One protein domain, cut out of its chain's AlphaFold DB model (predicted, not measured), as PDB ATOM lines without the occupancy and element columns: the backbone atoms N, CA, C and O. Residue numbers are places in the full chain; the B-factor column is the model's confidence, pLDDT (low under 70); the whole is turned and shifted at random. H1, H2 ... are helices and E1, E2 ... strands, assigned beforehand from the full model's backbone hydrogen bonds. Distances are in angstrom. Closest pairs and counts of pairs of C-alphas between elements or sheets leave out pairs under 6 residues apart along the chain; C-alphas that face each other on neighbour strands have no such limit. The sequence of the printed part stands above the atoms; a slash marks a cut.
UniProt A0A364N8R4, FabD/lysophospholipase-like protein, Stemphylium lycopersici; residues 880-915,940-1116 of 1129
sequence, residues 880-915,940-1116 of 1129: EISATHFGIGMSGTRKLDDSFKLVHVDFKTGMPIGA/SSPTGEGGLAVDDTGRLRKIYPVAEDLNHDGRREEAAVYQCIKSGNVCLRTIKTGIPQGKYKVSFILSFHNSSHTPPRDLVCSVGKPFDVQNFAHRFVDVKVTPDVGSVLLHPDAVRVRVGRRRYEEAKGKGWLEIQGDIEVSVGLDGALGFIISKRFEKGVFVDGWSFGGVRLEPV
ATOM      1  N   GLU A 880     123.030-229.852 285.037       83.31
ATOM      2  CA  GLU A 880     122.524-228.571 284.567       83.31
ATOM      3  C   GLU A 880     123.509-227.455 284.943       83.31
ATOM      4  O   GLU A 880     124.176-227.505 285.984       83.31
ATOM      5  N   ILE A 881     123.638-226.462 284.065       87.94
ATOM      6  CA  ILE A 881     124.506-225.296 284.234       87.94
ATOM      7  C   ILE A 881     123.677-224.061 283.881       87.94
ATOM      8  O   ILE A 881     123.371-223.853 282.707       87.94
ATOM      9  N   SER A 882     123.296-223.259 284.880       86.19
ATOM     10  CA  SER A 882     122.512-222.036 284.658       86.19
ATOM     11  C   SER A 882     123.289-220.998 283.847       86.19
ATOM     12  O   SER A 882     124.525-220.992 283.824       86.19
ATOM     13  N   ALA A 883     122.555-220.085 283.203       86.69
ATOM     14  CA  ALA A 883     123.122-218.917 282.547       86.69
ATOM     15  C   ALA A 883     124.012-218.095 283.501       86.69
ATOM     16  O   ALA A 883     125.051-217.611 283.063       86.69
ATOM     17  N   THR A 884     123.691-218.038 284.803       85.25
ATOM     18  CA  THR A 884     124.481-217.355 285.859       85.25
ATOM     19  C   THR A 884     125.958-217.741 285.894       85.25
ATOM     20  O   THR A 884     126.801-216.949 286.308       85.25
ATOM     21  N   HIS A 885     126.289-218.959 285.463       86.00
ATOM     22  CA  HIS A 885     127.651-219.479 285.486       86.00
ATOM     23  C   HIS A 885     128.489-219.019 284.277       86.00
ATOM     24  O   HIS A 885     129.686-219.310 284.231       86.00
ATOM     25  N   PHE A 886     127.899-218.338 283.287       87.56
ATOM     26  CA  PHE A 886     128.576-217.899 282.064       87.56
ATOM     27  C   PHE A 886     129.062-216.448 282.161       87.56
ATOM     28  O   PHE A 886     128.280-215.522 282.343       87.56
ATOM     29  N   GLY A 887     130.360-216.232 281.950       79.94
ATOM     30  CA  GLY A 887     130.929-214.892 281.810       79.94
ATOM     31  C   GLY A 887     130.599-214.280 280.446       79.94
ATOM     32  O   GLY A 887     130.847-214.908 279.414       79.94
ATOM     33  N   ILE A 888     130.074-213.050 280.454       76.06
ATOM     34  CA  ILE A 888     129.790-212.229 279.267       76.06
ATOM     35  C   ILE A 888     131.052-211.480 278.806       76.06
ATOM     36  O   ILE A 888     131.830-210.999 279.628       76.06
ATOM     37  N   GLY A 889     131.209-211.314 277.488       61.16
ATOM     38  CA  GLY A 889     131.768-210.091 276.893       61.16
ATOM     39  C   GLY A 889     133.192-209.733 277.314       61.16
ATOM     40  O   GLY A 889     133.472-208.575 277.617       61.16
ATOM     41  N   MET A 890     134.108-210.707 277.335       58.00
ATOM     42  CA  MET A 890     135.488-210.502 277.799       58.00
ATOM     43  C   MET A 890     136.382-209.716 276.824       58.00
ATOM     44  O   MET A 890     137.401-210.202 276.331       58.00
ATOM     45  N   SER A 891     136.035-208.441 276.632       49.50
ATOM     46  CA  SER A 891     137.026-207.386 276.425       49.50
ATOM     47  C   SER A 891     138.011-207.349 277.609       49.50
ATOM     48  O   SER A 891     137.698-207.805 278.710       49.50
ATOM     49  N   GLY A 892     139.211-206.793 277.412       41.34
ATOM     50  CA  GLY A 892     140.221-206.696 278.479       41.34
ATOM     51  C   GLY A 892     139.835-205.774 279.649       41.34
ATOM     52  O   GLY A 892     140.516-205.761 280.672       41.34
ATOM     53  N   THR A 893     138.750-205.006 279.521       44.16
ATOM     54  CA  THR A 893     138.249-204.078 280.540       44.16
ATOM     55  C   THR A 893     137.043-204.665 281.266       44.16
ATOM     56  O   THR A 893     135.986-204.842 280.673       44.16
ATOM     57  N   ARG A 894     137.185-204.908 282.574       37.19
ATOM     58  CA  ARG A 894     136.222-205.606 283.455       37.19
ATOM     59  C   ARG A 894     134.946-204.805 283.804       37.19
ATOM     60  O   ARG A 894     134.432-204.935 284.911       37.19
ATOM     61  N   LYS A 895     134.458-203.952 282.900       40.84
ATOM     62  CA  LYS A 895     133.104-203.379 282.987       40.84
ATOM     63  C   LYS A 895     132.110-204.406 282.441       40.84
ATOM     64  O   LYS A 895     132.465-205.154 281.532       40.84
ATOM     65  N   LEU A 896     130.897-204.454 282.993       49.16
ATOM     66  CA  LEU A 896     129.824-205.214 282.352       49.16
ATOM     67  C   LEU A 896     129.506-204.567 280.999       49.16
ATOM     68  O   LEU A 896     129.580-203.348 280.856       49.16
ATOM     69  N   ASP A 897     129.207-205.407 280.017       57.56
ATOM     70  CA  ASP A 897     128.798-204.995 278.682       57.56
ATOM     71  C   ASP A 897     127.264-204.967 278.644       57.56
ATOM     72  O   ASP A 897     126.625-206.021 278.721       57.56
ATOM     73  N   ASP A 898     126.680-203.768 278.523       64.69
ATOM     74  CA  ASP A 898     125.225-203.528 278.507       64.69
ATOM     75  C   ASP A 898     124.497-204.251 277.349       64.69
ATOM     76  O   ASP A 898     123.267-204.305 277.302       64.69
ATOM     77  N   SER A 899     125.253-204.881 276.438       72.44
ATOM     78  CA  SER A 899     124.786-205.864 275.455       72.44
ATOM     79  C   SER A 899     123.805-206.914 276.004       72.44
ATOM     80  O   SER A 899     122.917-207.345 275.261       72.44
ATOM     81  N   PHE A 900     123.972-207.358 277.258       81.19
ATOM     82  CA  PHE A 900     123.184-208.436 277.873       81.19
ATOM     83  C   PHE A 900     122.607-208.043 279.235       81.19
ATOM     84  O   PHE A 900     123.324-207.581 280.120       81.19
ATOM     85  N   LYS A 901     121.323-208.348 279.447       82.94
ATOM     86  CA  LYS A 901     120.629-208.181 280.731       82.94
ATOM     87  C   LYS A 901     120.332-209.539 281.361       82.94
ATOM     88  O   LYS A 901     119.833-210.437 280.684       82.94
ATOM     89  N   LEU A 902     120.614-209.683 282.657       82.44
ATOM     90  CA  LEU A 902     120.136-210.818 283.447       82.44
ATOM     91  C   LEU A 902     118.659-210.593 283.809       82.44
ATOM     92  O   LEU A 902     118.281-209.503 284.243       82.44
ATOM     93  N   VAL A 903     117.830-211.614 283.616       80.75
ATOM     94  CA  VAL A 903     116.395-211.617 283.917       80.75
ATOM     95  C   VAL A 903     116.080-212.870 284.726       80.75
ATOM     96  O   VAL A 903     116.429-213.973 284.314       80.75
ATOM     97  N   HIS A 904     115.420-212.706 285.867       81.06
ATOM     98  CA  HIS A 904     114.974-213.807 286.722       81.06
ATOM     99  C   HIS A 904     113.513-214.129 286.401       81.06
ATOM    100  O   HIS A 904     112.704-213.207 286.361       81.06
ATOM    101  N   VAL A 905     113.176-215.394 286.154       72.75
ATOM    102  CA  VAL A 905     111.855-215.849 285.691       72.75
ATOM    103  C   VAL A 905     111.329-216.937 286.625       72.75
ATOM    104  O   VAL A 905     112.036-217.906 286.890       72.75
ATOM    105  N   ASP A 906     110.084-216.803 287.080       65.69
ATOM    106  CA  ASP A 906     109.348-217.855 287.796       65.69
ATOM    107  C   ASP A 906     108.584-218.748 286.799       65.69
ATOM    108  O   ASP A 906     107.892-218.254 285.901       65.69
ATOM    109  N   PHE A 907     108.685-220.071 286.949       61.50
ATOM    110  CA  PHE A 907     108.021-221.041 286.074       61.50
ATOM    111  C   PHE A 907     106.510-221.178 286.325       61.50
ATOM    112  O   PHE A 907     105.799-221.622 285.422       61.50
ATOM    113  N   LYS A 908     105.996-220.795 287.504       54.53
ATOM    114  CA  LYS A 908     104.557-220.853 287.829       54.53
ATOM    115  C   LYS A 908     103.768-219.720 287.182       54.53
ATOM    116  O   LYS A 908     102.706-219.962 286.612       54.53
ATOM    117  N   THR A 909     104.270-218.490 287.246       52.78
ATOM    118  CA  THR A 909     103.623-217.319 286.625       52.78
ATOM    119  C   THR A 909     104.085-217.065 285.187       52.78
ATOM    120  O   THR A 909     103.327-216.518 284.375       52.78
ATOM    121  N   GLY A 910     105.321-217.452 284.850       51.88
ATOM    122  CA  GLY A 910     106.002-217.048 283.618       51.88
ATOM    123  C   GLY A 910     106.428-215.573 283.609       51.88
ATOM    124  O   GLY A 910     106.678-215.027 282.533       51.88
ATOM    125  N   MET A 911     106.452-214.916 284.774       49.97
ATOM    126  CA  MET A 911     106.756-213.490 284.937       49.97
ATOM    127  C   MET A 911     108.179-213.257 285.466       49.97
ATOM    128  O   MET A 911     108.781-214.168 286.043       49.97
ATOM    129  N   PRO A 912     108.724-212.033 285.313       57.00
ATOM    130  CA  PRO A 912     109.945-211.644 285.997       57.00
ATOM    131  C   PRO A 912     109.761-211.620 287.519       57.00
ATOM    132  O   PRO A 912     108.797-211.039 288.022       57.00
ATOM    133  N   ILE A 913     110.705-212.195 288.259       54.03
ATOM    134  CA  ILE A 913     110.688-212.162 289.728       54.03
ATOM    135  C   ILE A 913     110.859-210.710 290.195       54.03
ATOM    136  O   ILE A 913     111.736-209.991 289.716       54.03
ATOM    137  N   GLY A 914     109.988-210.263 291.103       47.72
ATOM    138  CA  GLY A 914     109.928-208.870 291.562       47.72
ATOM    139  C   GLY A 914     109.089-207.927 290.688       47.72
ATOM    140  O   GLY A 914     108.894-206.777 291.073       47.72
ATOM    141  N   ALA A 915     108.529-208.387 289.560       46.59
ATOM    142  CA  ALA A 915     107.517-207.629 288.820       46.59
ATOM    143  C   ALA A 915     106.167-207.685 289.558       46.59
ATOM    144  O   ALA A 915     105.296-208.496 289.240       46.59
ATOM    145  N   SER A 940     101.187-218.547 270.873       32.94
ATOM    146  CA  SER A 940     101.282-219.454 269.694       32.94
ATOM    147  C   SER A 940     101.306-220.938 270.100       32.94
ATOM    148  O   SER A 940     100.979-221.793 269.282       32.94
ATOM    149  N   SER A 941     101.599-221.259 271.368       34.06
ATOM    150  CA  SER A 941     101.238-222.564 271.944       34.06
ATOM    151  C   SER A 941      99.704-222.705 271.985       34.06
ATOM    152  O   SER A 941      99.059-221.817 272.555       34.06
ATOM    153  N   PRO A 942      99.103-223.791 271.450       31.23
ATOM    154  CA  PRO A 942      97.645-223.969 271.398       31.23
ATOM    155  C   PRO A 942      96.927-224.015 272.758       31.23
ATOM    156  O   PRO A 942      95.703-223.946 272.797       31.23
ATOM    157  N   THR A 943      97.660-224.160 273.866       33.81
ATOM    158  CA  THR A 943      97.106-224.379 275.215       33.81
ATOM    159  C   THR A 943      97.402-223.252 276.210       33.81
ATOM    160  O   THR A 943      97.060-223.370 277.381       33.81
ATOM    161  N   GLY A 944      98.048-222.158 275.786       35.50
ATOM    162  CA  GLY A 944      98.268-220.961 276.615       35.50
ATOM    163  C   GLY A 944      99.298-221.080 277.755       35.50
ATOM    164  O   GLY A 944      99.756-220.053 278.256       35.50
ATOM    165  N   GLU A 945      99.714-222.289 278.142       38.66
ATOM    166  CA  GLU A 945     100.781-222.499 279.129       38.66
ATOM    167  C   GLU A 945     102.181-222.252 278.538       38.66
ATOM    168  O   GLU A 945     102.514-222.705 277.437       38.66
ATOM    169  N   GLY A 946     103.030-221.554 279.298       42.38
ATOM    170  CA  GLY A 946     104.398-221.230 278.894       42.38
ATOM    171  C   GLY A 946     105.338-222.441 278.906       42.38
ATOM    172  O   GLY A 946     105.340-223.230 279.853       42.38
ATOM    173  N   GLY A 947     106.181-222.547 277.873       46.94
ATOM    174  CA  GLY A 947     107.271-223.530 277.781       46.94
ATOM    175  C   GLY A 947     106.991-224.773 276.928       46.94
ATOM    176  O   GLY A 947     107.800-225.690 276.931       46.94
ATOM    177  N   LEU A 948     105.875-224.852 276.203       44.38
ATOM    178  CA  LEU A 948     105.563-226.012 275.358       44.38
ATOM    179  C   LEU A 948     106.263-225.946 273.990       44.38
ATOM    180  O   LEU A 948     105.867-225.170 273.124       44.38
ATOM    181  N   ALA A 949     107.260-226.809 273.794       45.22
ATOM    182  CA  ALA A 949     107.846-227.116 272.493       45.22
ATOM    183  C   ALA A 949     107.181-228.363 271.882       45.22
ATOM    184  O   ALA A 949     106.570-229.166 272.590       45.22
ATOM    185  N   VAL A 950     107.317-228.546 270.570       44.09
ATOM    186  CA  VAL A 950     106.875-229.748 269.843       44.09
ATOM    187  C   VAL A 950     108.128-230.509 269.410       44.09
ATOM    188  O   VAL A 950     109.011-229.890 268.820       44.09
ATOM    189  N   ASP A 951     108.234-231.802 269.731       43.34
ATOM    190  CA  ASP A 951     109.323-232.649 269.214       43.34
ATOM    191  C   ASP A 951     109.038-233.149 267.787       43.34
ATOM    192  O   ASP A 951     107.920-233.012 267.284       43.34
ATOM    193  N   ASP A 952     110.046-233.719 267.124       42.31
ATOM    194  CA  ASP A 952     109.995-234.106 265.705       42.31
ATOM    195  C   ASP A 952     108.895-235.142 265.374       42.31
ATOM    196  O   ASP A 952     108.525-235.305 264.212       42.31
ATOM    197  N   THR A 953     108.325-235.817 266.382       41.97
ATOM    198  CA  THR A 953     107.177-236.737 266.254       41.97
ATOM    199  C   THR A 953     105.810-236.057 266.426       41.97
ATOM    200  O   THR A 953     104.774-236.721 266.405       41.97
ATOM    201  N   GLY A 954     105.779-234.733 266.610       40.00
ATOM    202  CA  GLY A 954     104.565-233.940 266.826       40.00
ATOM    203  C   GLY A 954     104.090-233.881 268.283       40.00
ATOM    204  O   GLY A 954     103.021-233.332 268.559       40.00
ATOM    205  N   ARG A 955     104.853-234.430 269.238       43.50
ATOM    206  CA  ARG A 955     104.445-234.507 270.647       43.50
ATOM    207  C   ARG A 955     104.851-233.252 271.426       43.50
ATOM    208  O   ARG A 955     105.975-232.768 271.328       43.50
ATOM    209  N   LEU A 956     103.925-232.725 272.228       46.69
ATOM    210  CA  LEU A 956     104.152-231.553 273.079       46.69
ATOM    211  C   LEU A 956     105.013-231.912 274.304       46.69
ATOM    212  O   LEU A 956     104.655-232.793 275.088       46.69
ATOM    213  N   ARG A 957     106.123-231.192 274.496       53.34
ATOM    214  CA  ARG A 957     107.101-231.384 275.575       53.34
ATOM    215  C   ARG A 957     107.403-230.037 276.242       53.34
ATOM    216  O   ARG A 957     107.744-229.070 275.567       53.34
ATOM    217  N   LYS A 958     107.280-229.959 277.570       59.47
ATOM    218  CA  LYS A 958     107.608-228.738 278.325       59.47
ATOM    219  C   LYS A 958     109.131-228.582 278.443       59.47
ATOM    220  O   LYS A 958     109.787-229.447 279.019       59.47
ATOM    221  N   ILE A 959     109.674-227.495 277.897       67.25
ATOM    222  CA  ILE A 959     111.078-227.084 277.985       67.25
ATOM    223  C   ILE A 959     111.154-225.788 278.793       67.25
ATOM    224  O   ILE A 959     110.547-224.776 278.442       67.25
ATOM    225  N   TYR A 960     111.958-225.821 279.852       72.12
ATOM    226  CA  TYR A 960     112.282-224.669 280.689       72.12
ATOM    227  C   TYR A 960     113.805-224.441 280.725       72.12
ATOM    228  O   TYR A 960     114.561-225.399 280.504       72.12
ATOM    229  N   PRO A 961     114.261-223.206 281.018       80.19
ATOM    230  CA  PRO A 961     115.613-222.907 281.503       80.19
ATOM    231  C   PRO A 961     116.110-223.851 282.611       80.19
ATOM    232  O   PRO A 961     115.346-224.629 283.183       80.19
ATOM    233  N   VAL A 962     117.406-223.786 282.916       81.12
ATOM    234  CA  VAL A 962     117.990-224.482 284.072       81.12
ATOM    235  C   VAL A 962     117.448-223.887 285.365       81.12
ATOM    236  O   VAL A 962     117.469-222.673 285.547       81.12
ATOM    237  N   ALA A 963     116.990-224.760 286.256       76.62
ATOM    238  CA  ALA A 963     116.305-224.386 287.480       76.62
ATOM    239  C   ALA A 963     117.280-223.969 288.600       76.62
ATOM    240  O   ALA A 963     118.214-224.703 288.942       76.62
ATOM    241  N   GLU A 964     117.027-222.816 289.214       72.62
ATOM    242  CA  GLU A 964     117.769-222.255 290.347       72.62
ATOM    243  C   GLU A 964     116.833-221.950 291.525       72.62
ATOM    244  O   GLU A 964     115.620-221.839 291.370       72.62
ATOM    245  N   ASP A 965     117.423-221.849 292.713       74.50
ATOM    246  CA  ASP A 965     116.779-221.421 293.957       74.50
ATOM    247  C   ASP A 965     117.254-219.984 294.231       74.50
ATOM    248  O   ASP A 965     118.319-219.774 294.826       74.50
ATOM    249  N   LEU A 966     116.554-218.998 293.656       73.62
ATOM    250  CA  LEU A 966     116.973-217.591 293.675       73.62
ATOM    251  C   LEU A 966     116.415-216.854 294.899       73.62
ATOM    252  O   LEU A 966     117.048-215.915 295.379       73.62
ATOM    253  N   ASN A 967     115.256-217.286 295.400       72.31
ATOM    254  CA  ASN A 967     114.611-216.743 296.594       72.31
ATOM    255  C   ASN A 967     115.087-217.380 297.926       72.31
ATOM    256  O   ASN A 967     114.857-216.795 298.985       72.31
ATOM    257  N   HIS A 968     115.789-218.521 297.874       69.12
ATOM    258  CA  HIS A 968     116.306-219.292 299.015       69.12
ATOM    259  C   HIS A 968     115.230-219.965 299.898       69.12
ATOM    260  O   HIS A 968     115.471-220.226 301.079       69.12
ATOM    261  N   ASP A 969     114.061-220.301 299.332       69.56
ATOM    262  CA  ASP A 969     112.992-221.085 299.979       69.56
ATOM    263  C   ASP A 969     113.218-222.614 299.923       69.56
ATOM    264  O   ASP A 969     112.473-223.382 300.541       69.56
ATOM    265  N   GLY A 970     114.267-223.065 299.222       59.59
ATOM    266  CA  GLY A 970     114.622-224.475 299.051       59.59
ATOM    267  C   GLY A 970     113.995-225.144 297.823       59.59
ATOM    268  O   GLY A 970     114.218-226.341 297.600       59.59
ATOM    269  N   ARG A 971     113.213-224.415 297.020       61.78
ATOM    270  CA  ARG A 971     112.617-224.884 295.762       61.78
ATOM    271  C   ARG A 971     113.397-224.339 294.570       61.78
ATOM    272  O   ARG A 971     114.114-223.354 294.649       61.78
ATOM    273  N   ARG A 972     113.253-225.011 293.428       66.50
ATOM    274  CA  ARG A 972     113.877-224.609 292.155       66.50
ATOM    275  C   ARG A 972     112.815-224.395 291.089       66.50
ATOM    276  O   ARG A 972     112.814-225.039 290.046       66.50
ATOM    277  N   GLU A 973     111.843-223.555 291.411       67.69
ATOM    278  CA  GLU A 973     110.735-223.208 290.512       67.69
ATOM    279  C   GLU A 973     111.016-221.894 289.755       67.69
ATOM    280  O   GLU A 973     110.138-221.329 289.108       67.69
ATOM    281  N   GLU A 974     112.270-221.441 289.808       72.94
ATOM    282  CA  GLU A 974     112.781-220.173 289.303       72.94
ATOM    283  C   GLU A 974     114.012-220.415 288.405       72.94
ATOM    284  O   GLU A 974     114.641-221.475 288.460       72.94
ATOM    285  N   ALA A 975     114.391-219.438 287.580       77.12
ATOM    286  CA  ALA A 975     115.644-219.467 286.820       77.12
ATOM    287  C   ALA A 975     116.140-218.072 286.446       77.12
ATOM    288  O   ALA A 975     115.344-217.179 286.160       77.12
ATOM    289  N   ALA A 976     117.460-217.896 286.359       83.56
ATOM    290  CA  ALA A 976     118.052-216.697 285.782       83.56
ATOM    291  C   ALA A 976     118.508-216.932 284.329       83.56
ATOM    292  O   ALA A 976     119.044-217.979 283.964       83.56
ATOM    293  N   VAL A 977     118.273-215.931 283.485       84.44
ATOM    294  CA  VAL A 977     118.380-215.976 282.021       84.44
ATOM    295  C   VAL A 977     119.158-214.758 281.537       84.44
ATOM    296  O   VAL A 977     118.895-213.646 281.989       84.44
ATOM    297  N   TYR A 978     120.057-214.926 280.565       86.50
ATOM    298  CA  TYR A 978     120.631-213.784 279.844       86.50
ATOM    299  C   TYR A 978     119.799-213.456 278.605       86.50
ATOM    300  O   TYR A 978     119.657-214.296 277.719       86.50
ATOM    301  N   GLN A 979     119.288-212.228 278.520       85.69
ATOM    302  CA  GLN A 979     118.631-211.672 277.335       85.69
ATOM    303  C   GLN A 979     119.593-210.735 276.592       85.69
ATOM    304  O   GLN A 979     120.189-209.843 277.197       85.69
ATOM    305  N   CYS A 980     119.740-210.924 275.280       84.94
ATOM    306  CA  CYS A 980     120.571-210.080 274.424       84.94
ATOM    307  C   CYS A 980     119.783-208.838 273.979       84.94
ATOM    308  O   CYS A 980     118.868-208.954 273.162       84.94
ATOM    309  N   ILE A 981     120.145-207.659 274.498       82.19
ATOM    310  CA  ILE A 981     119.484-206.383 274.174       82.19
ATOM    311  C   ILE A 981     120.072-205.771 272.901       82.19
ATOM    312  O   ILE A 981     119.327-205.429 271.989       82.19
ATOM    313  N   LYS A 982     121.402-205.616 272.837       83.69
ATOM    314  CA  LYS A 982     122.098-205.010 271.690       83.69
ATOM    315  C   LYS A 982     123.586-205.361 271.707       83.69
ATOM    316  O   LYS A 982     124.425-204.540 272.064       83.69
ATOM    317  N   SER A 983     123.931-206.587 271.322       82.50
ATOM    318  CA  SER A 983     125.322-207.037 271.341       82.50
ATOM    319  C   SER A 983     126.064-206.728 270.048       82.50
ATOM    320  O   SER A 983     125.684-207.192 268.974       82.50
ATOM    321  N   GLY A 984     127.165-205.980 270.154       76.94
ATOM    322  CA  GLY A 984     128.152-205.854 269.075       76.94
ATOM    323  C   GLY A 984     129.135-207.033 269.007       76.94
ATOM    324  O   GLY A 984     129.831-207.193 268.008       76.94
ATOM    325  N   ASN A 985     129.216-207.859 270.057       79.81
ATOM    326  CA  ASN A 985     130.112-209.012 270.140       79.81
ATOM    327  C   ASN A 985     129.541-210.095 271.072       79.81
ATOM    328  O   ASN A 985     129.606-209.973 272.296       79.81
ATOM    329  N   VAL A 986     129.031-211.188 270.504       83.19
ATOM    330  CA  VAL A 986     128.549-212.321 271.302       83.19
ATOM    331  C   VAL A 986     129.725-213.208 271.699       83.19
ATOM    332  O   VAL A 986     130.311-213.883 270.854       83.19
ATOM    333  N   CYS A 987     130.017-213.251 272.998       84.75
ATOM    334  CA  CYS A 987     130.893-214.240 273.621       84.75
ATOM    335  C   CYS A 987     130.423-214.512 275.061       84.75
ATOM    336  O   CYS A 987     130.677-213.709 275.958       84.75
ATOM    337  N   LEU A 988     129.760-215.650 275.277       87.81
ATOM    338  CA  LEU A 988     129.447-216.208 276.598       87.81
ATOM    339  C   LEU A 988     130.336-217.433 276.831       87.81
ATOM    340  O   LEU A 988     130.471-218.252 275.919       87.81
ATOM    341  N   ARG A 989     130.918-217.614 278.024       88.56
ATOM    342  CA  ARG A 989     131.698-218.833 278.328       88.56
ATOM    343  C   ARG A 989     131.663-219.279 279.786       88.56
ATOM    344  O   ARG A 989     131.613-218.449 280.687       88.56
ATOM    345  N   THR A 990     131.779-220.585 280.012       90.06
ATOM    346  CA  THR A 990     132.011-221.172 281.343       90.06
ATOM    347  C   THR A 990     132.799-222.477 281.260       90.06
ATOM    348  O   THR A 990     132.952-223.049 280.181       90.06
ATOM    349  N   ILE A 991     133.287-222.966 282.396       89.94
ATOM    350  CA  ILE A 991     133.920-224.280 282.529       89.94
ATOM    351  C   ILE A 991     133.258-225.055 283.669       89.94
ATOM    352  O   ILE A 991     133.026-224.514 284.749       89.94
ATOM    353  N   LYS A 992     132.966-226.337 283.438       86.88
ATOM    354  CA  LYS A 992     132.458-227.255 284.460       86.88
ATOM    355  C   LYS A 992     133.455-228.389 284.652       86.88
ATOM    356  O   LYS A 992     133.776-229.101 283.704       86.88
ATOM    357  N   THR A 993     133.942-228.536 285.878       83.94
ATOM    358  CA  THR A 993     134.867-229.592 286.309       83.94
ATOM    359  C   THR A 993     134.154-230.605 287.206       83.94
ATOM    360  O   THR A 993     133.091-230.317 287.764       83.94
ATOM    361  N   GLY A 994     134.727-231.803 287.349       69.88
ATOM    362  CA  GLY A 994     134.151-232.882 288.160       69.88
ATOM    363  C   GLY A 994     133.019-233.663 287.480       69.88
ATOM    364  O   GLY A 994     132.280-234.373 288.161       69.88
ATOM    365  N   ILE A 995     132.876-233.550 286.156       75.31
ATOM    366  CA  ILE A 995     131.975-234.395 285.364       75.31
ATOM    367  C   ILE A 995     132.613-235.799 285.248       75.31
ATOM    368  O   ILE A 995     133.787-235.888 284.894       75.31
ATOM    369  N   PRO A 996     131.906-236.908 285.541       62.94
ATOM    370  CA  PRO A 996     132.441-238.262 285.390       62.94
ATOM    371  C   PRO A 996     132.862-238.591 283.954       62.94
ATOM    372  O   PRO A 996     132.227-238.130 283.002       62.94
ATOM    373  N   GLN A 997     133.861-239.466 283.801       68.31
ATOM    374  CA  GLN A 997     134.263-240.000 282.497       68.31
ATOM    375  C   GLN A 997     133.073-240.691 281.804       68.31
ATOM    376  O   GLN A 997     132.372-241.499 282.415       68.31
ATOM    377  N   GLY A 998     132.858-240.391 280.525       69.88
ATOM    378  CA  GLY A 998     131.770-240.967 279.736       69.88
ATOM    379  C   GLY A 998     131.448-240.149 278.489       69.88
ATOM    380  O   GLY A 998     132.091-239.136 278.216       69.88
ATOM    381  N   LYS A 999     130.432-240.580 277.741       80.94
ATOM    382  CA  LYS A 999     129.847-239.791 276.655       80.94
ATOM    383  C   LYS A 999     128.617-239.036 277.141       80.94
ATOM    384  O   LYS A 999     127.840-239.580 277.925       80.94
ATOM    385  N   TYR A1000     128.422-237.821 276.642       83.75
ATOM    386  CA  TYR A1000     127.295-236.967 276.998       83.75
ATOM    387  C   TYR A1000     126.668-236.322 275.763       83.75
ATOM    388  O   TYR A1000     127.356-235.842 274.860       83.75
ATOM    389  N   LYS A1001     125.341-236.266 275.765       87.62
ATOM    390  CA  LYS A1001     124.536-235.447 274.869       87.62
ATOM    391  C   LYS A1001     124.378-234.065 275.497       87.62
ATOM    392  O   LYS A1001     124.135-233.955 276.700       87.62
ATOM    393  N   VAL A1002     124.543-233.014 274.697       89.88
ATOM    394  CA  VAL A1002     124.528-231.623 275.171       89.88
ATOM    395  C   VAL A1002     123.361-230.871 274.542       89.88
ATOM    396  O   VAL A1002     123.288-230.787 273.317       89.88
ATOM    397  N   SER A1003     122.489-230.312 275.383       90.00
ATOM    398  CA  SER A1003     121.396-229.409 274.999       90.00
ATOM    399  C   SER A1003     121.703-227.990 275.482       90.00
ATOM    400  O   SER A1003     121.802-227.753 276.688       90.00
ATOM    401  N   PHE A1004     121.799-227.025 274.567       90.56
ATOM    402  CA  PHE A1004     121.840-225.595 274.892       90.56
ATOM    403  C   PHE A1004     120.412-225.035 274.925       90.56
ATOM    404  O   PHE A1004     119.698-225.139 273.927       90.56
ATOM    405  N   ILE A1005     119.989-224.439 276.043       88.31
ATOM    406  CA  ILE A1005     118.626-223.915 276.204       88.31
ATOM    407  C   ILE A1005     118.585-222.456 275.753       88.31
ATOM    408  O   ILE A1005     119.209-221.576 276.354       88.31
ATOM    409  N   LEU A1006     117.847-222.204 274.677       87.56
ATOM    410  CA  LEU A1006     117.779-220.916 273.990       87.56
ATOM    411  C   LEU A1006     116.319-220.533 273.716       87.56
ATOM    412  O   LEU A1006     115.424-221.374 273.759       87.56
ATOM    413  N   SER A1007     116.078-219.255 273.441       84.75
ATOM    414  CA  SER A1007     114.780-218.722 273.015       84.75
ATOM    415  C   SER A1007     114.995-217.618 271.984       84.75
ATOM    416  O   SER A1007     115.861-216.761 272.171       84.75
ATOM    417  N   PHE A1008     114.219-217.635 270.898       84.81
ATOM    418  CA  PHE A1008     114.328-216.685 269.788       84.81
ATOM    419  C   PHE A1008     113.073-215.828 269.668       84.81
ATOM    420  O   PHE A1008     111.957-216.342 269.587       84.81
ATOM    421  N   HIS A1009     113.257-214.514 269.607       81.62
ATOM    422  CA  HIS A1009     112.181-213.532 269.563       81.62
ATOM    423  C   HIS A1009     112.348-212.545 268.395       81.62
ATOM    424  O   HIS A1009     113.212-212.708 267.524       81.62
ATOM    425  N   ASN A1010     111.456-211.554 268.313       77.69
ATOM    426  CA  ASN A1010     111.622-210.440 267.385       77.69
ATOM    427  C   ASN A1010     112.925-209.692 267.695       77.69
ATOM    428  O   ASN A1010     113.262-209.449 268.851       77.69
ATOM    429  N   SER A1011     113.651-209.383 266.627       77.69
ATOM    430  CA  SER A1011     114.930-208.681 266.603       77.69
ATOM    431  C   SER A1011     114.666-207.294 266.016       77.69
ATOM    432  O   SER A1011     113.933-207.191 265.031       77.69
ATOM    433  N   SER A1012     115.198-206.249 266.650       77.00
ATOM    434  CA  SER A1012     115.130-204.861 266.165       77.00
ATOM    435  C   SER A1012     116.405-204.443 265.424       77.00
ATOM    436  O   SER A1012     116.391-203.479 264.661       77.00
ATOM    437  N   HIS A1013     117.491-205.196 265.617       81.94
ATOM    438  CA  HIS A1013     118.763-205.045 264.920       81.94
ATOM    439  C   HIS A1013     118.959-206.208 263.926       81.94
ATOM    440  O   HIS A1013     118.060-206.549 263.158       81.94
ATOM    441  N   THR A1014     120.147-206.817 263.894       83.12
ATOM    442  CA  THR A1014     120.422-207.981 263.043       83.12
ATOM    443  C   THR A1014     119.947-209.249 263.753       83.12
ATOM    444  O   THR A1014     120.372-209.480 264.890       83.12
ATOM    445  N   PRO A1015     119.149-210.122 263.109       82.50
ATOM    446  CA  PRO A1015     118.723-211.368 263.734       82.50
ATOM    447  C   PRO A1015     119.930-212.267 264.064       82.50
ATOM    448  O   PRO A1015     120.924-212.246 263.328       82.50
ATOM    449  N   PRO A1016     119.844-213.101 265.119       79.81
ATOM    450  CA  PRO A1016     120.950-213.875 265.696       79.81
ATOM    451  C   PRO A1016     121.312-215.129 264.877       79.81
ATOM    452  O   PRO A1016     121.391-216.251 265.376       79.81
ATOM    453  N   ARG A1017     121.534-214.922 263.578       80.31
ATOM    454  CA  ARG A1017     122.039-215.910 262.625       80.31
ATOM    455  C   ARG A1017     123.537-216.137 262.867       80.31
ATOM    456  O   ARG A1017     124.264-215.212 263.230       80.31
ATOM    457  N   ASP A1018     123.980-217.376 262.659       82.88
ATOM    458  CA  ASP A1018     125.376-217.814 262.792       82.88
ATOM    459  C   ASP A1018     125.966-217.699 264.215       82.88
ATOM    460  O   ASP A1018     127.184-217.638 264.392       82.88
ATOM    461  N   LEU A1019     125.112-217.770 265.248       88.19
ATOM    462  CA  LEU A1019     125.551-218.168 266.591       88.19
ATOM    463  C   LEU A1019     126.143-219.585 266.543       88.19
ATOM    464  O   LEU A1019     125.562-220.488 265.934       88.19
ATOM    465  N   VAL A1020     127.269-219.793 267.224       89.62
ATOM    466  CA  VAL A1020     127.930-221.093 267.376       89.62
ATOM    467  C   VAL A1020     128.051-221.427 268.861       89.62
ATOM    468  O   VAL A1020     128.797-220.779 269.597       89.62
ATOM    469  N   CYS A1021     127.334-222.464 269.284       91.69
ATOM    470  CA  CYS A1021     127.457-223.082 270.600       91.69
ATOM    471  C   CYS A1021     128.510-224.195 270.520       91.69
ATOM    472  O   CYS A1021     128.374-225.103 269.705       91.69
ATOM    473  N   SER A1022     129.560-224.134 271.334       92.38
ATOM    474  CA  SER A1022     130.679-225.088 271.335       92.38
ATOM    475  C   SER A1022     130.882-225.693 272.721       92.38
ATOM    476  O   SER A1022     130.801-224.986 273.727       92.38
ATOM    477  N   VAL A1023     131.184-226.989 272.771       93.44
ATOM    478  CA  VAL A1023     131.472-227.740 274.000       93.44
ATOM    479  C   VAL A1023     132.573-228.768 273.751       93.44
ATOM    480  O   VAL A1023     132.538-229.499 272.767       93.44
ATOM    481  N   GLY A1024     133.560-228.845 274.640       91.50
ATOM    482  CA  GLY A1024     134.651-229.811 274.500       91.50
ATOM    483  C   GLY A1024     135.691-229.723 275.607       91.50
ATOM    484  O   GLY A1024     135.521-228.995 276.590       91.50
ATOM    485  N   LYS A1025     136.792-230.454 275.427       91.44
ATOM    486  CA  LYS A1025     137.939-230.413 276.335       91.44
ATOM    487  C   LYS A1025     138.676-229.067 276.190       91.44
ATOM    488  O   LYS A1025     139.064-228.716 275.074       91.44
ATOM    489  N   PRO A1026     138.885-228.294 277.270       90.75
ATOM    490  CA  PRO A1026     139.643-227.047 277.207       90.75
ATOM    491  C   PRO A1026     141.151-227.316 277.073       90.75
ATOM    492  O   PRO A1026     141.669-228.252 277.677       90.75
ATOM    493  N   PHE A1027     141.877-226.464 276.338       88.31
ATOM    494  CA  PHE A1027     143.349-226.542 276.265       88.31
ATOM    495  C   PHE A1027     144.038-226.221 277.605       88.31
ATOM    496  O   PHE A1027     145.112-226.741 277.891       88.31
ATOM    497  N   ASP A1028     143.426-225.359 278.420       87.12
ATOM    498  CA  ASP A1028     143.898-224.979 279.754       87.12
ATOM    499  C   ASP A1028     142.684-224.791 280.669       87.12
ATOM    500  O   ASP A1028     141.908-223.852 280.492       87.12
ATOM    501  N   VAL A1029     142.520-225.691 281.641       85.12
ATOM    502  CA  VAL A1029     141.407-225.699 282.606       85.12
ATOM    503  C   VAL A1029     141.419-224.466 283.517       85.12
ATOM    504  O   VAL A1029     140.355-223.952 283.851       85.12
ATOM    505  N   GLN A1030     142.597-223.980 283.919       84.25
ATOM    506  CA  GLN A1030     142.726-222.880 284.881       84.25
ATOM    507  C   GLN A1030     142.429-221.536 284.215       84.25
ATOM    508  O   GLN A1030     141.692-220.712 284.752       84.25
ATOM    509  N   ASN A1031     142.967-221.325 283.012       84.06
ATOM    510  CA  ASN A1031     142.811-220.056 282.311       84.06
ATOM    511  C   ASN A1031     141.571-219.988 281.405       84.06
ATOM    512  O   ASN A1031     141.246-218.892 280.963       84.06
ATOM    513  N   PHE A1032     140.842-221.082 281.136       87.38
ATOM    514  CA  PHE A1032     139.710-221.097 280.187       87.38
ATOM    515  C   PHE A1032     138.714-219.938 280.366       87.38
ATOM    516  O   PHE A1032     138.374-219.241 279.407       87.38
ATOM    517  N   ALA A1033     138.267-219.708 281.604       80.00
ATOM    518  CA  ALA A1033     137.272-218.687 281.922       80.00
ATOM    519  C   ALA A1033     137.824-217.250 281.853       80.00
ATOM    520  O   ALA A1033     137.048-216.311 281.667       80.00
ATOM    521  N   HIS A1034     139.143-217.057 281.963       79.25
ATOM    522  CA  HIS A1034     139.771-215.738 282.142       79.25
ATOM    523  C   HIS A1034     140.722-215.311 281.012       79.25
ATOM    524  O   HIS A1034     140.940-214.115 280.831       79.25
ATOM    525  N   ARG A1035     141.226-216.244 280.195       81.00
ATOM    526  CA  ARG A1035     142.129-215.993 279.060       81.00
ATOM    527  C   ARG A1035     141.504-215.001 278.083       81.00
ATOM    528  O   ARG A1035     140.441-215.277 277.522       81.00
ATOM    529  N   PHE A1036     142.142-213.853 277.888       77.38
ATOM    530  CA  PHE A1036     141.704-212.874 276.898       77.38
ATOM    531  C   PHE A1036     141.830-213.453 275.480       77.38
ATOM    532  O   PHE A1036     142.797-214.151 275.172       77.38
ATOM    533  N   VAL A1037     140.841-213.171 274.631       74.69
ATOM    534  CA  VAL A1037     140.823-213.517 273.205       74.69
ATOM    535  C   VAL A1037     140.233-212.321 272.467       74.69
ATOM    536  O   VAL A1037     139.079-211.969 272.707       74.69
ATOM    537  N   ASP A1038     141.003-211.690 271.580       75.31
ATOM    538  CA  ASP A1038     140.465-210.604 270.759       75.31
ATOM    539  C   ASP A1038     139.596-211.184 269.637       75.31
ATOM    540  O   ASP A1038     140.100-211.762 268.671       75.31
ATOM    541  N   VAL A1039     138.278-211.023 269.769       72.38
ATOM    542  CA  VAL A1039     137.272-211.508 268.808       72.38
ATOM    543  C   VAL A1039     137.268-210.687 267.504       72.38
ATOM    544  O   VAL A1039     136.720-211.132 266.500       72.38
ATOM    545  N   LYS A1040     137.931-209.519 267.461       71.38
ATOM    546  CA  LYS A1040     138.165-208.775 266.207       71.38
ATOM    547  C   LYS A1040     139.187-209.476 265.312       71.38
ATOM    548  O   LYS A1040     139.091-209.390 264.093       71.38
ATOM    549  N   VAL A1041     140.158-210.157 265.927       69.44
ATOM    550  CA  VAL A1041     141.232-210.910 265.253       69.44
ATOM    551  C   VAL A1041     140.882-212.399 265.144       69.44
ATOM    552  O   VAL A1041     141.259-213.059 264.181       69.44
ATOM    553  N   THR A1042     140.130-212.928 266.113       73.69
ATOM    554  CA  THR A1042     139.789-214.351 266.244       73.69
ATOM    555  C   THR A1042     138.343-214.601 265.790       73.69
ATOM    556  O   THR A1042     137.425-214.393 266.583       73.69
ATOM    557  N   PRO A1043     138.092-215.074 264.552       69.06
ATOM    558  CA  PRO A1043     136.730-215.269 264.042       69.06
ATOM    559  C   PRO A1043     135.986-216.456 264.680       69.06
ATOM    560  O   PRO A1043     134.764-216.526 264.575       69.06
ATOM    561  N   ASP A1044     136.708-217.379 265.323       80.50
ATOM    562  CA  ASP A1044     136.174-218.542 266.039       80.50
ATOM    563  C   ASP A1044     136.941-218.754 267.355       80.50
ATOM    564  O   ASP A1044     138.009-219.369 267.388       80.50
ATOM    565  N   VAL A1045     136.372-218.257 268.456       83.31
ATOM    566  CA  VAL A1045     136.926-218.390 269.817       83.31
ATOM    567  C   VAL A1045     137.000-219.859 270.265       83.31
ATOM    568  O   VAL A1045     137.881-220.221 271.048       83.31
ATOM    569  N   GLY A1046     136.128-220.726 269.736       84.94
ATOM    570  CA  GLY A1046     136.121-222.159 270.027       84.94
ATOM    571  C   GLY A1046     137.423-222.842 269.618       84.94
ATOM    572  O   GLY A1046     137.971-223.611 270.403       84.94
ATOM    573  N   SER A1047     137.968-222.507 268.442       85.75
ATOM    574  CA  SER A1047     139.236-223.075 267.938       85.75
ATOM    575  C   SER A1047     140.477-222.763 268.786       85.75
ATOM    576  O   SER A1047     141.468-223.484 268.702       85.75
ATOM    577  N   VAL A1048     140.439-221.704 269.604       87.19
ATOM    578  CA  VAL A1048     141.598-221.212 270.377       87.19
ATOM    579  C   VAL A1048     141.583-221.694 271.835       87.19
ATOM    580  O   VAL A1048     142.626-221.713 272.501       87.19
ATOM    581  N   LEU A1049     140.407-222.071 272.347       89.25
ATOM    582  CA  LEU A1049     140.195-222.434 273.754       89.25
ATOM    583  C   LEU A1049     139.823-223.911 273.971       89.25
ATOM    584  O   LEU A1049     140.097-224.431 275.054       89.25
ATOM    585  N   LEU A1050     139.237-224.579 272.972       92.06
ATOM    586  CA  LEU A1050     138.830-225.986 273.022       92.06
ATOM    587  C   LEU A1050     139.642-226.833 272.033       92.06
ATOM    588  O   LEU A1050     140.015-226.357 270.962       92.06
ATOM    589  N   HIS A1051     139.859-228.105 272.371       90.31
ATOM    590  CA  HIS A1051     140.438-229.099 271.466       90.31
ATOM    591  C   HIS A1051     139.626-229.249 270.156       90.31
ATOM    592  O   HIS A1051     138.428-228.955 270.120       90.31
ATOM    593  N   PRO A1052     140.242-229.762 269.070       85.75
ATOM    594  CA  PRO A1052     139.559-229.996 267.791       85.75
ATOM    595  C   PRO A1052     138.485-231.103 267.831       85.75
ATOM    596  O   PRO A1052     137.774-231.273 266.847       85.75
ATOM    597  N   ASP A1053     138.353-231.836 268.942       84.25
ATOM    598  CA  ASP A1053     137.271-232.800 269.198       84.25
ATOM    599  C   ASP A1053     135.981-232.152 269.745       84.25
ATOM    600  O   ASP A1053     134.979-232.838 269.953       84.25
ATOM    601  N   ALA A1054     135.986-230.832 269.969       88.38
ATOM    602  CA  ALA A1054     134.845-230.106 270.500       88.38
ATOM    603  C   ALA A1054     133.624-230.172 269.570       88.38
ATOM    604  O   ALA A1054     133.680-229.777 268.402       88.38
ATOM    605  N   VAL A1055     132.488-230.586 270.133       89.50
ATOM    606  CA  VAL A1055     131.180-230.560 269.475       89.50
ATOM    607  C   VAL A1055     130.753-229.106 269.291       89.50
ATOM    608  O   VAL A1055     130.863-228.283 270.205       89.50
ATOM    609  N   ARG A1056     130.253-228.779 268.098       88.19
ATOM    610  CA  ARG A1056     129.842-227.425 267.714       88.19
ATOM    611  C   ARG A1056     128.477-227.464 267.057       88.19
ATOM    612  O   ARG A1056     128.244-228.282 266.175       88.19
ATOM    613  N   VAL A1057     127.608-226.542 267.444       87.75
ATOM    614  CA  VAL A1057     126.238-226.441 266.946       87.75
ATOM    615  C   VAL A1057     125.995-225.026 266.450       87.75
ATOM    616  O   VAL A1057     126.148-224.064 267.203       87.75
ATOM    617  N   ARG A1058     125.627-224.884 265.174       87.31
ATOM    618  CA  ARG A1058     125.358-223.580 264.555       87.31
ATOM    619  C   ARG A1058     123.857-223.296 264.506       87.31
ATOM    620  O   ARG A1058     123.067-224.130 264.062       87.31
ATOM    621  N   VAL A1059     123.467-222.083 264.886       85.38
ATOM    622  CA  VAL A1059     122.127-221.538 264.642       85.38
ATOM    623  C   VAL A1059     122.104-220.933 263.237       85.38
ATOM    624  O   VAL A1059     122.352-219.745 263.032       85.38
ATOM    625  N   GLY A1060     121.865-221.782 262.238       83.06
ATOM    626  CA  GLY A1060     121.664-221.333 260.860       83.06
ATOM    627  C   GLY A1060     120.342-220.578 260.680       83.06
ATOM    628  O   GLY A1060     119.427-220.706 261.493       83.06
ATOM    629  N   ARG A1061     120.221-219.839 259.566       82.75
ATOM    630  CA  ARG A1061     119.022-219.063 259.188       82.75
ATOM    631  C   ARG A1061     117.713-219.842 259.395       82.75
ATOM    632  O   ARG A1061     116.834-219.367 260.106       82.75
ATOM    633  N   ARG A1062     117.649-221.058 258.838       81.75
ATOM    634  CA  ARG A1062     116.504-221.976 258.923       81.75
ATOM    635  C   ARG A1062     116.092-222.265 260.375       81.75
ATOM    636  O   ARG A1062     114.947-222.022 260.730       81.75
ATOM    637  N   ARG A1063     117.039-222.659 261.239       81.38
ATOM    638  CA  ARG A1063     116.784-222.983 262.658       81.38
ATOM    639  C   ARG A1063     116.336-221.764 263.483       81.38
ATOM    640  O   ARG A1063     115.602-221.940 264.447       81.38
ATOM    641  N   TYR A1064     116.737-220.540 263.115       82.62
ATOM    642  CA  TYR A1064     116.167-219.317 263.705       82.62
ATOM    643  C   TYR A1064     114.721-219.097 263.234       82.62
ATOM    644  O   TYR A1064     113.829-218.941 264.060       82.62
ATOM    645  N   GLU A1065     114.471-219.127 261.923       81.19
ATOM    646  CA  GLU A1065     113.147-218.872 261.332       81.19
ATOM    647  C   GLU A1065     112.092-219.921 261.729       81.19
ATOM    648  O   GLU A1065     110.951-219.561 262.003       81.19
ATOM    649  N   GLU A1066     112.477-221.191 261.864       79.56
ATOM    650  CA  GLU A1066     111.604-222.277 262.334       79.56
ATOM    651  C   GLU A1066     111.256-222.188 263.830       79.56
ATOM    652  O   GLU A1066     110.234-222.743 264.237       79.56
ATOM    653  N   ALA A1067     112.075-221.522 264.653       75.38
ATOM    654  CA  ALA A1067     111.937-221.490 266.114       75.38
ATOM    655  C   ALA A1067     111.536-220.116 266.689       75.38
ATOM    656  O   ALA A1067     111.113-220.026 267.845       75.38
ATOM    657  N   LYS A1068     111.643-219.043 265.899       77.94
ATOM    658  CA  LYS A1068     111.286-217.675 266.290       77.94
ATOM    659  C   LYS A1068     109.844-217.603 266.809       77.94
ATOM    660  O   LYS A1068     108.905-217.977 266.115       77.94
ATOM    661  N   GLY A1069     109.667-217.093 268.027       66.81
ATOM    662  CA  GLY A1069     108.358-216.916 268.665       66.81
ATOM    663  C   GLY A1069     107.751-218.177 269.294       66.81
ATOM    664  O   GLY A1069     106.752-218.056 269.995       66.81
ATOM    665  N   LYS A1070     108.361-219.362 269.132       69.12
ATOM    666  CA  LYS A1070     107.860-220.630 269.707       69.12
ATOM    667  C   LYS A1070     108.264-220.866 271.173       69.12
ATOM    668  O   LYS A1070     107.948-221.908 271.737       69.12
ATOM    669  N   GLY A1071     108.940-219.906 271.806       71.31
ATOM    670  CA  GLY A1071     109.358-219.982 273.208       71.31
ATOM    671  C   GLY A1071     110.739-220.615 273.405       71.31
ATOM    672  O   GLY A1071     111.685-220.285 272.690       71.31
ATOM    673  N   TRP A1072     110.865-221.467 274.424       77.25
ATOM    674  CA  TRP A1072     112.119-222.127 274.802       77.25
ATOM    675  C   TRP A1072     112.362-223.403 273.995       77.25
ATOM    676  O   TRP A1072     111.456-224.212 273.813       77.25
ATOM    677  N   LEU A1073     113.606-223.603 273.563       78.06
ATOM    678  CA  LEU A1073     114.043-224.770 272.807       78.06
ATOM    679  C   LEU A1073     115.387-225.309 273.314       78.06
ATOM    680  O   LEU A1073     116.251-224.554 273.764       78.06
ATOM    681  N   GLU A1074     115.576-226.622 273.197       80.50
ATOM    682  CA  GLU A1074     116.867-227.278 273.401       80.50
ATOM    683  C   GLU A1074     117.571-227.479 272.059       80.50
ATOM    684  O   GLU A1074     117.191-228.335 271.262       80.50
ATOM    685  N   ILE A1075     118.631-226.709 271.812       82.19
ATOM    686  CA  ILE A1075     119.513-226.924 270.667       82.19
ATOM    687  C   ILE A1075     120.530-228.002 271.042       82.19
ATOM    688  O   ILE A1075     121.485-227.750 271.780       82.19
ATOM    689  N   GLN A1076     120.300-229.209 270.532       78.38
ATOM    690  CA  GLN A1076     121.187-230.357 270.695       78.38
ATOM    691  C   GLN A1076     122.304-230.350 269.646       78.38
ATOM    692  O   GLN A1076     122.116-229.859 268.531       78.38
ATOM    693  N   GLY A1077     123.469-230.885 270.013       67.19
ATOM    694  CA  GLY A1077     124.554-231.152 269.068       67.19
ATOM    695  C   GLY A1077     124.377-232.475 268.328       67.19
ATOM    696  O   GLY A1077     123.916-233.456 268.908       67.19
ATOM    697  N   ASP A1078     124.801-232.503 267.064       64.69
ATOM    698  CA  ASP A1078     124.668-233.663 266.169       64.69
ATOM    699  C   ASP A1078     125.648-234.813 266.520       64.69
ATOM    700  O   ASP A1078     125.599-235.888 265.925       64.69
ATOM    701  N   ILE A1079     126.561-234.580 267.474       74.06
ATOM    702  CA  ILE A1079     127.614-235.499 267.935       74.06
ATOM    703  C   ILE A1079     127.696-235.447 269.473       74.06
ATOM    704  O   ILE A1079     127.522-234.393 270.085       74.06
ATOM    705  N   GLU A1080     127.977-236.587 270.103       85.38
ATOM    706  CA  GLU A1080     128.180-236.731 271.553       85.38
ATOM    707  C   GLU A1080     129.552-236.195 271.993       85.38
ATOM    708  O   GLU A1080     130.574-236.538 271.395       85.38
ATOM    709  N   VAL A1081     129.612-235.428 273.087       86.00
ATOM    710  CA  VAL A1081     130.895-235.006 273.671       86.00
ATOM    711  C   VAL A1081     131.451-236.105 274.577       86.00
ATOM    712  O   VAL A1081     130.728-236.690 275.388       86.00
ATOM    713  N   SER A1082     132.747-236.395 274.454       81.94
ATOM    714  CA  SER A1082     133.443-237.353 275.322       81.94
ATOM    715  C   SER A1082     134.157-236.622 276.457       81.94
ATOM    716  O   SER A1082     134.948-235.714 276.219       81.94
ATOM    717  N   VAL A1083     133.889-237.025 277.698       77.88
ATOM    718  CA  VAL A1083     134.516-236.476 278.906       77.88
ATOM    719  C   VAL A1083     135.665-237.382 279.334       77.88
ATOM    720  O   VAL A1083     135.475-238.582 279.548       77.88
ATOM    721  N   GLY A1084     136.857-236.793 279.447       63.94
ATOM    722  CA  GLY A1084     138.069-237.457 279.919       63.94
ATOM    723  C   GLY A1084     138.119-237.636 281.438       63.94
ATOM    724  O   GLY A1084     137.209-237.253 282.170       63.94
ATOM    725  N   LEU A1085     139.216-238.216 281.922       57.50
ATOM    726  CA  LEU A1085     139.448-238.478 283.350       57.50
ATOM    727  C   LEU A1085     139.735-237.193 284.155       57.50
ATOM    728  O   LEU A1085     139.533-237.159 285.365       57.50
ATOM    729  N   ASP A1086     140.088-236.106 283.464       67.75
ATOM    730  CA  ASP A1086     140.135-234.738 283.985       67.75
ATOM    731  C   ASP A1086     138.746-234.138 284.279       67.75
ATOM    732  O   ASP A1086     138.643-233.140 284.994       67.75
ATOM    733  N   GLY A1087     137.672-234.738 283.752       71.56
ATOM    734  CA  GLY A1087     136.289-234.392 284.087       71.56
ATOM    735  C   GLY A1087     135.892-232.943 283.793       71.56
ATOM    736  O   GLY A1087     135.019-232.402 284.475       71.56
ATOM    737  N   ALA A1088     136.562-232.298 282.833       84.12
ATOM    738  CA  ALA A1088     136.442-230.875 282.541       84.12
ATOM    739  C   ALA A1088     135.879-230.625 281.133       84.12
ATOM    740  O   ALA A1088     136.477-231.031 280.136       84.12
ATOM    741  N   LEU A1089     134.761-229.900 281.051       92.06
ATOM    742  CA  LEU A1089     134.218-229.370 279.798       92.06
ATOM    743  C   LEU A1089     134.188-227.843 279.827       92.06
ATOM    744  O   LEU A1089     133.666-227.236 280.766       92.06
ATOM    745  N   GLY A1090     134.725-227.231 278.774       92.31
ATOM    746  CA  GLY A1090     134.546-225.816 278.473       92.31
ATOM    747  C   GLY A1090     133.348-225.611 277.545       92.31
ATOM    748  O   GLY A1090     133.154-226.378 276.602       92.31
ATOM    749  N   PHE A1091     132.566-224.564 277.802       93.25
ATOM    750  CA  PHE A1091     131.376-224.179 277.042       93.25
ATOM    751  C   PHE A1091     131.540-222.754 276.523       93.25
ATOM    752  O   PHE A1091     131.946-221.867 277.278       93.25
ATOM    753  N   ILE A1092     131.209-222.527 275.252       91.50
ATOM    754  CA  ILE A1092     131.302-221.221 274.585       91.50
ATOM    755  C   ILE A1092     130.051-221.018 273.727       91.50
ATOM    756  O   ILE A1092     129.671-221.915 272.982       91.50
ATOM    757  N   ILE A1093     129.443-219.836 273.780       90.50
ATOM    758  CA  ILE A1093     128.477-219.371 272.776       90.50
ATOM    759  C   ILE A1093     129.057-218.104 272.157       90.50
ATOM    760  O   ILE A1093     129.311-217.134 272.870       90.50
ATOM    761  N   SER A1094     129.288-218.113 270.845       89.00
ATOM    762  CA  SER A1094     129.929-216.993 270.149       89.00
ATOM    763  C   SER A1094     129.334-216.703 268.774       89.00
ATOM    764  O   SER A1094     128.833-217.611 268.116       89.00
ATOM    765  N   LYS A1095     129.462-215.456 268.309       85.94
ATOM    766  CA  LYS A1095     129.287-215.064 266.899       85.94
ATOM    767  C   LYS A1095     130.584-214.414 266.407       85.94
ATOM    768  O   LYS A1095     131.271-213.756 267.183       85.94
ATOM    769  N   ARG A1096     130.892-214.541 265.113       83.31
ATOM    770  CA  ARG A1096     131.917-213.720 264.448       83.31
ATOM    771  C   ARG A1096     131.625-212.224 264.665       83.31
ATOM    772  O   ARG A1096     130.501-211.777 264.422       83.31
ATOM    773  N   PHE A1097     132.636-211.463 265.082       82.00
ATOM    774  CA  PHE A1097     132.549-210.006 265.201       82.00
ATOM    775  C   PHE A1097     132.481-209.333 263.822       82.00
ATOM    776  O   PHE A1097     133.261-209.656 262.924       82.00
ATOM    777  N   GLU A1098     131.578-208.363 263.668       82.56
ATOM    778  CA  GLU A1098     131.349-207.614 262.427       82.56
ATOM    779  C   GLU A1098     131.182-206.122 262.766       82.56
ATOM    780  O   GLU A1098     130.303-205.733 263.536       82.56
ATOM    781  N   LYS A1099     132.062-205.261 262.234       81.44
ATOM    782  CA  LYS A1099     132.135-203.843 262.630       81.44
ATOM    783  C   LYS A1099     130.851-203.096 262.244       81.44
ATOM    784  O   LYS A1099     130.566-202.936 261.064       81.44
ATOM    785  N   GLY A1100     130.129-202.589 263.244       80.81
ATOM    786  CA  GLY A1100     128.875-201.840 263.068       80.81
ATOM    787  C   GLY A1100     127.609-202.705 263.035       80.81
ATOM    788  O   GLY A1100     126.511-202.160 262.984       80.81
ATOM    789  N   VAL A1101     127.739-204.034 263.109       83.62
ATOM    790  CA  VAL A1101     126.607-204.968 263.134       83.62
ATOM    791  C   VAL A1101     126.242-205.280 264.584       83.62
ATOM    792  O   VAL A1101     127.034-205.866 265.318       83.62
ATOM    793  N   PHE A1102     125.027-204.915 264.993       84.75
ATOM    794  CA  PHE A1102     124.474-205.256 266.309       84.75
ATOM    795  C   PHE A1102     123.487-206.418 266.200       84.75
ATOM    796  O   PHE A1102     122.735-206.498 265.227       84.75
ATOM    797  N   VAL A1103     123.479-207.292 267.206       84.94
ATOM    798  CA  VAL A1103     122.634-208.488 267.301       84.94
ATOM    799  C   VAL A1103     121.773-208.428 268.560       84.94
ATOM    800  O   VAL A1103     122.262-208.124 269.647       84.94
ATOM    801  N   ASP A1104     120.495-208.755 268.417       85.19
ATOM    802  CA  ASP A1104     119.506-208.839 269.494       85.19
ATOM    803  C   ASP A1104     118.535-210.011 269.238       85.19
ATOM    804  O   ASP A1104     118.823-210.899 268.431       85.19
ATOM    805  N   GLY A1105     117.402-210.071 269.942       81.25
ATOM    806  CA  GLY A1105     116.325-211.014 269.610       81.25
ATOM    807  C   GLY A1105     116.529-212.462 270.080       81.25
ATOM    808  O   GLY A1105     115.922-213.375 269.508       81.25
ATOM    809  N   TRP A1106     117.372-212.704 271.091       88.31
ATOM    810  CA  TRP A1106     117.541-214.029 271.703       88.31
ATOM    811  C   TRP A1106     117.838-213.986 273.207       88.31
ATOM    812  O   TRP A1106     118.393-213.017 273.727       88.31
ATOM    813  N   SER A1107     117.475-215.075 273.888       86.50
ATOM    814  CA  SER A1107     117.778-215.330 275.301       86.50
ATOM    815  C   SER A1107     118.428-216.701 275.494       86.50
ATOM    816  O   SER A1107     118.164-217.637 274.739       86.50
ATOM    817  N   PHE A1108     119.237-216.827 276.545       90.06
ATOM    818  CA  PHE A1108     119.955-218.036 276.938       90.06
ATOM    819  C   PHE A1108     119.613-218.439 278.378       90.06
ATOM    820  O   PHE A1108     119.736-217.630 279.299       90.06
ATOM    821  N   GLY A1109     119.185-219.691 278.555       84.00
ATOM    822  CA  GLY A1109     118.690-220.254 279.816       84.00
ATOM    823  C   GLY A1109     119.543-221.389 280.389       84.00
ATOM    824  O   GLY A1109     119.042-222.153 281.208       84.00
ATOM    825  N   GLY A1110     120.799-221.533 279.952       89.69
ATOM    826  CA  GLY A1110     121.733-222.543 280.461       89.69
ATOM    827  C   GLY A1110     121.934-223.764 279.554       89.69
ATOM    828  O   GLY A1110     121.539-223.783 278.387       89.69
ATOM    829  N   VAL A1111     122.604-224.786 280.089       91.44
ATOM    830  CA  VAL A1111     122.987-226.018 279.376       91.44
ATOM    831  C   VAL A1111     122.629-227.254 280.198       91.44
ATOM    832  O   VAL A1111     122.860-227.281 281.407       91.44
ATOM    833  N   ARG A1112     122.129-228.297 279.525       88.12
ATOM    834  CA  ARG A1112     121.962-229.656 280.062       88.12
ATOM    835  C   ARG A1112     122.993-230.606 279.452       88.12
ATOM    836  O   ARG A1112     123.196-230.605 278.238       88.12
ATOM    837  N   LEU A1113     123.601-231.437 280.295       86.12
ATOM    838  CA  LEU A1113     124.348-232.634 279.911       86.12
ATOM    839  C   LEU A1113     123.551-233.865 280.339       86.12
ATOM    840  O   LEU A1113     123.340-234.078 281.535       86.12
ATOM    841  N   GLU A1114     123.167-234.700 279.382       82.50
ATOM    842  CA  GLU A1114     122.613-236.026 279.649       82.50
ATOM    843  C   GLU A1114     123.669-237.084 279.295       82.50
ATOM    844  O   GLU A1114     124.233-237.018 278.202       82.50
ATOM    845  N   PRO A1115     123.994-238.045 280.177       73.31
ATOM    846  CA  PRO A1115     124.898-239.133 279.813       73.31
ATOM    847  C   PRO A1115     124.279-239.994 278.709       73.31
ATOM    848  O   PRO A1115     123.100-240.343 278.777       73.31
ATOM    849  N   VAL A1116     125.085-240.394 277.723       71.38
ATOM    850  CA  VAL A1116     124.674-241.417 276.757       71.38
ATOM    851  C   VAL A1116     125.184-242.773 277.217       71.38
ATOM    852  O   VAL A1116     126.379-243.081 277.166       71.38
TER     853      VAL A1116
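What this domain is: This is residues 880 to 915 and 940 to 1116 of the 1129 residues of the protein "FabD/lysophospholipase-like protein" of Stemphylium lycopersici (UniProt A0A364N8R4). Amid little regular structure, two antiparallel sheets make a sandwich, face to face: branched E1/E4/E6/E9/E10/E12 and E5-E11-E7-E8, plus the hairpin E2/E3. The class is mostly strand, under half of the 213 printed residues being in twelve strands, H1 and H2. The whole is compact, radius of gyration of the C-alphas 16.9 A, spans 46 by 43 by 38 A.

Where its parts are: E1 is residues 900-906, from C-alpha 900 at (123.184, -208.436, 277.873); then come E2 948-950, E3 956-958, E4 974-980, E5 987-992, E6 998-1008, E7 1019-1024, H1 1046-1049, E8 1055-1059, H2 1061-1067, E9 1072-1076, E10 1081-1083, E11 1089-1094 and E12 1106-1115, the last ending with C-alpha 1115 at (124.898, -239.133, 279.813).

How they stand to each other: Beside E6, E9 and E10 lie on one side, E12 on the other, with N 1003 and O 1112 3.0 A apart. H2 is on this sheet, with 2 of 3 O i to N i+4 pairs within hydrogen-bond range; H1 only grazes the other.

The domain as a whole: Residues 916 to 939 are cut out, a 23.3 A gap. E7 to H1 is a long link. pLDDT is under 70 for 59 residues.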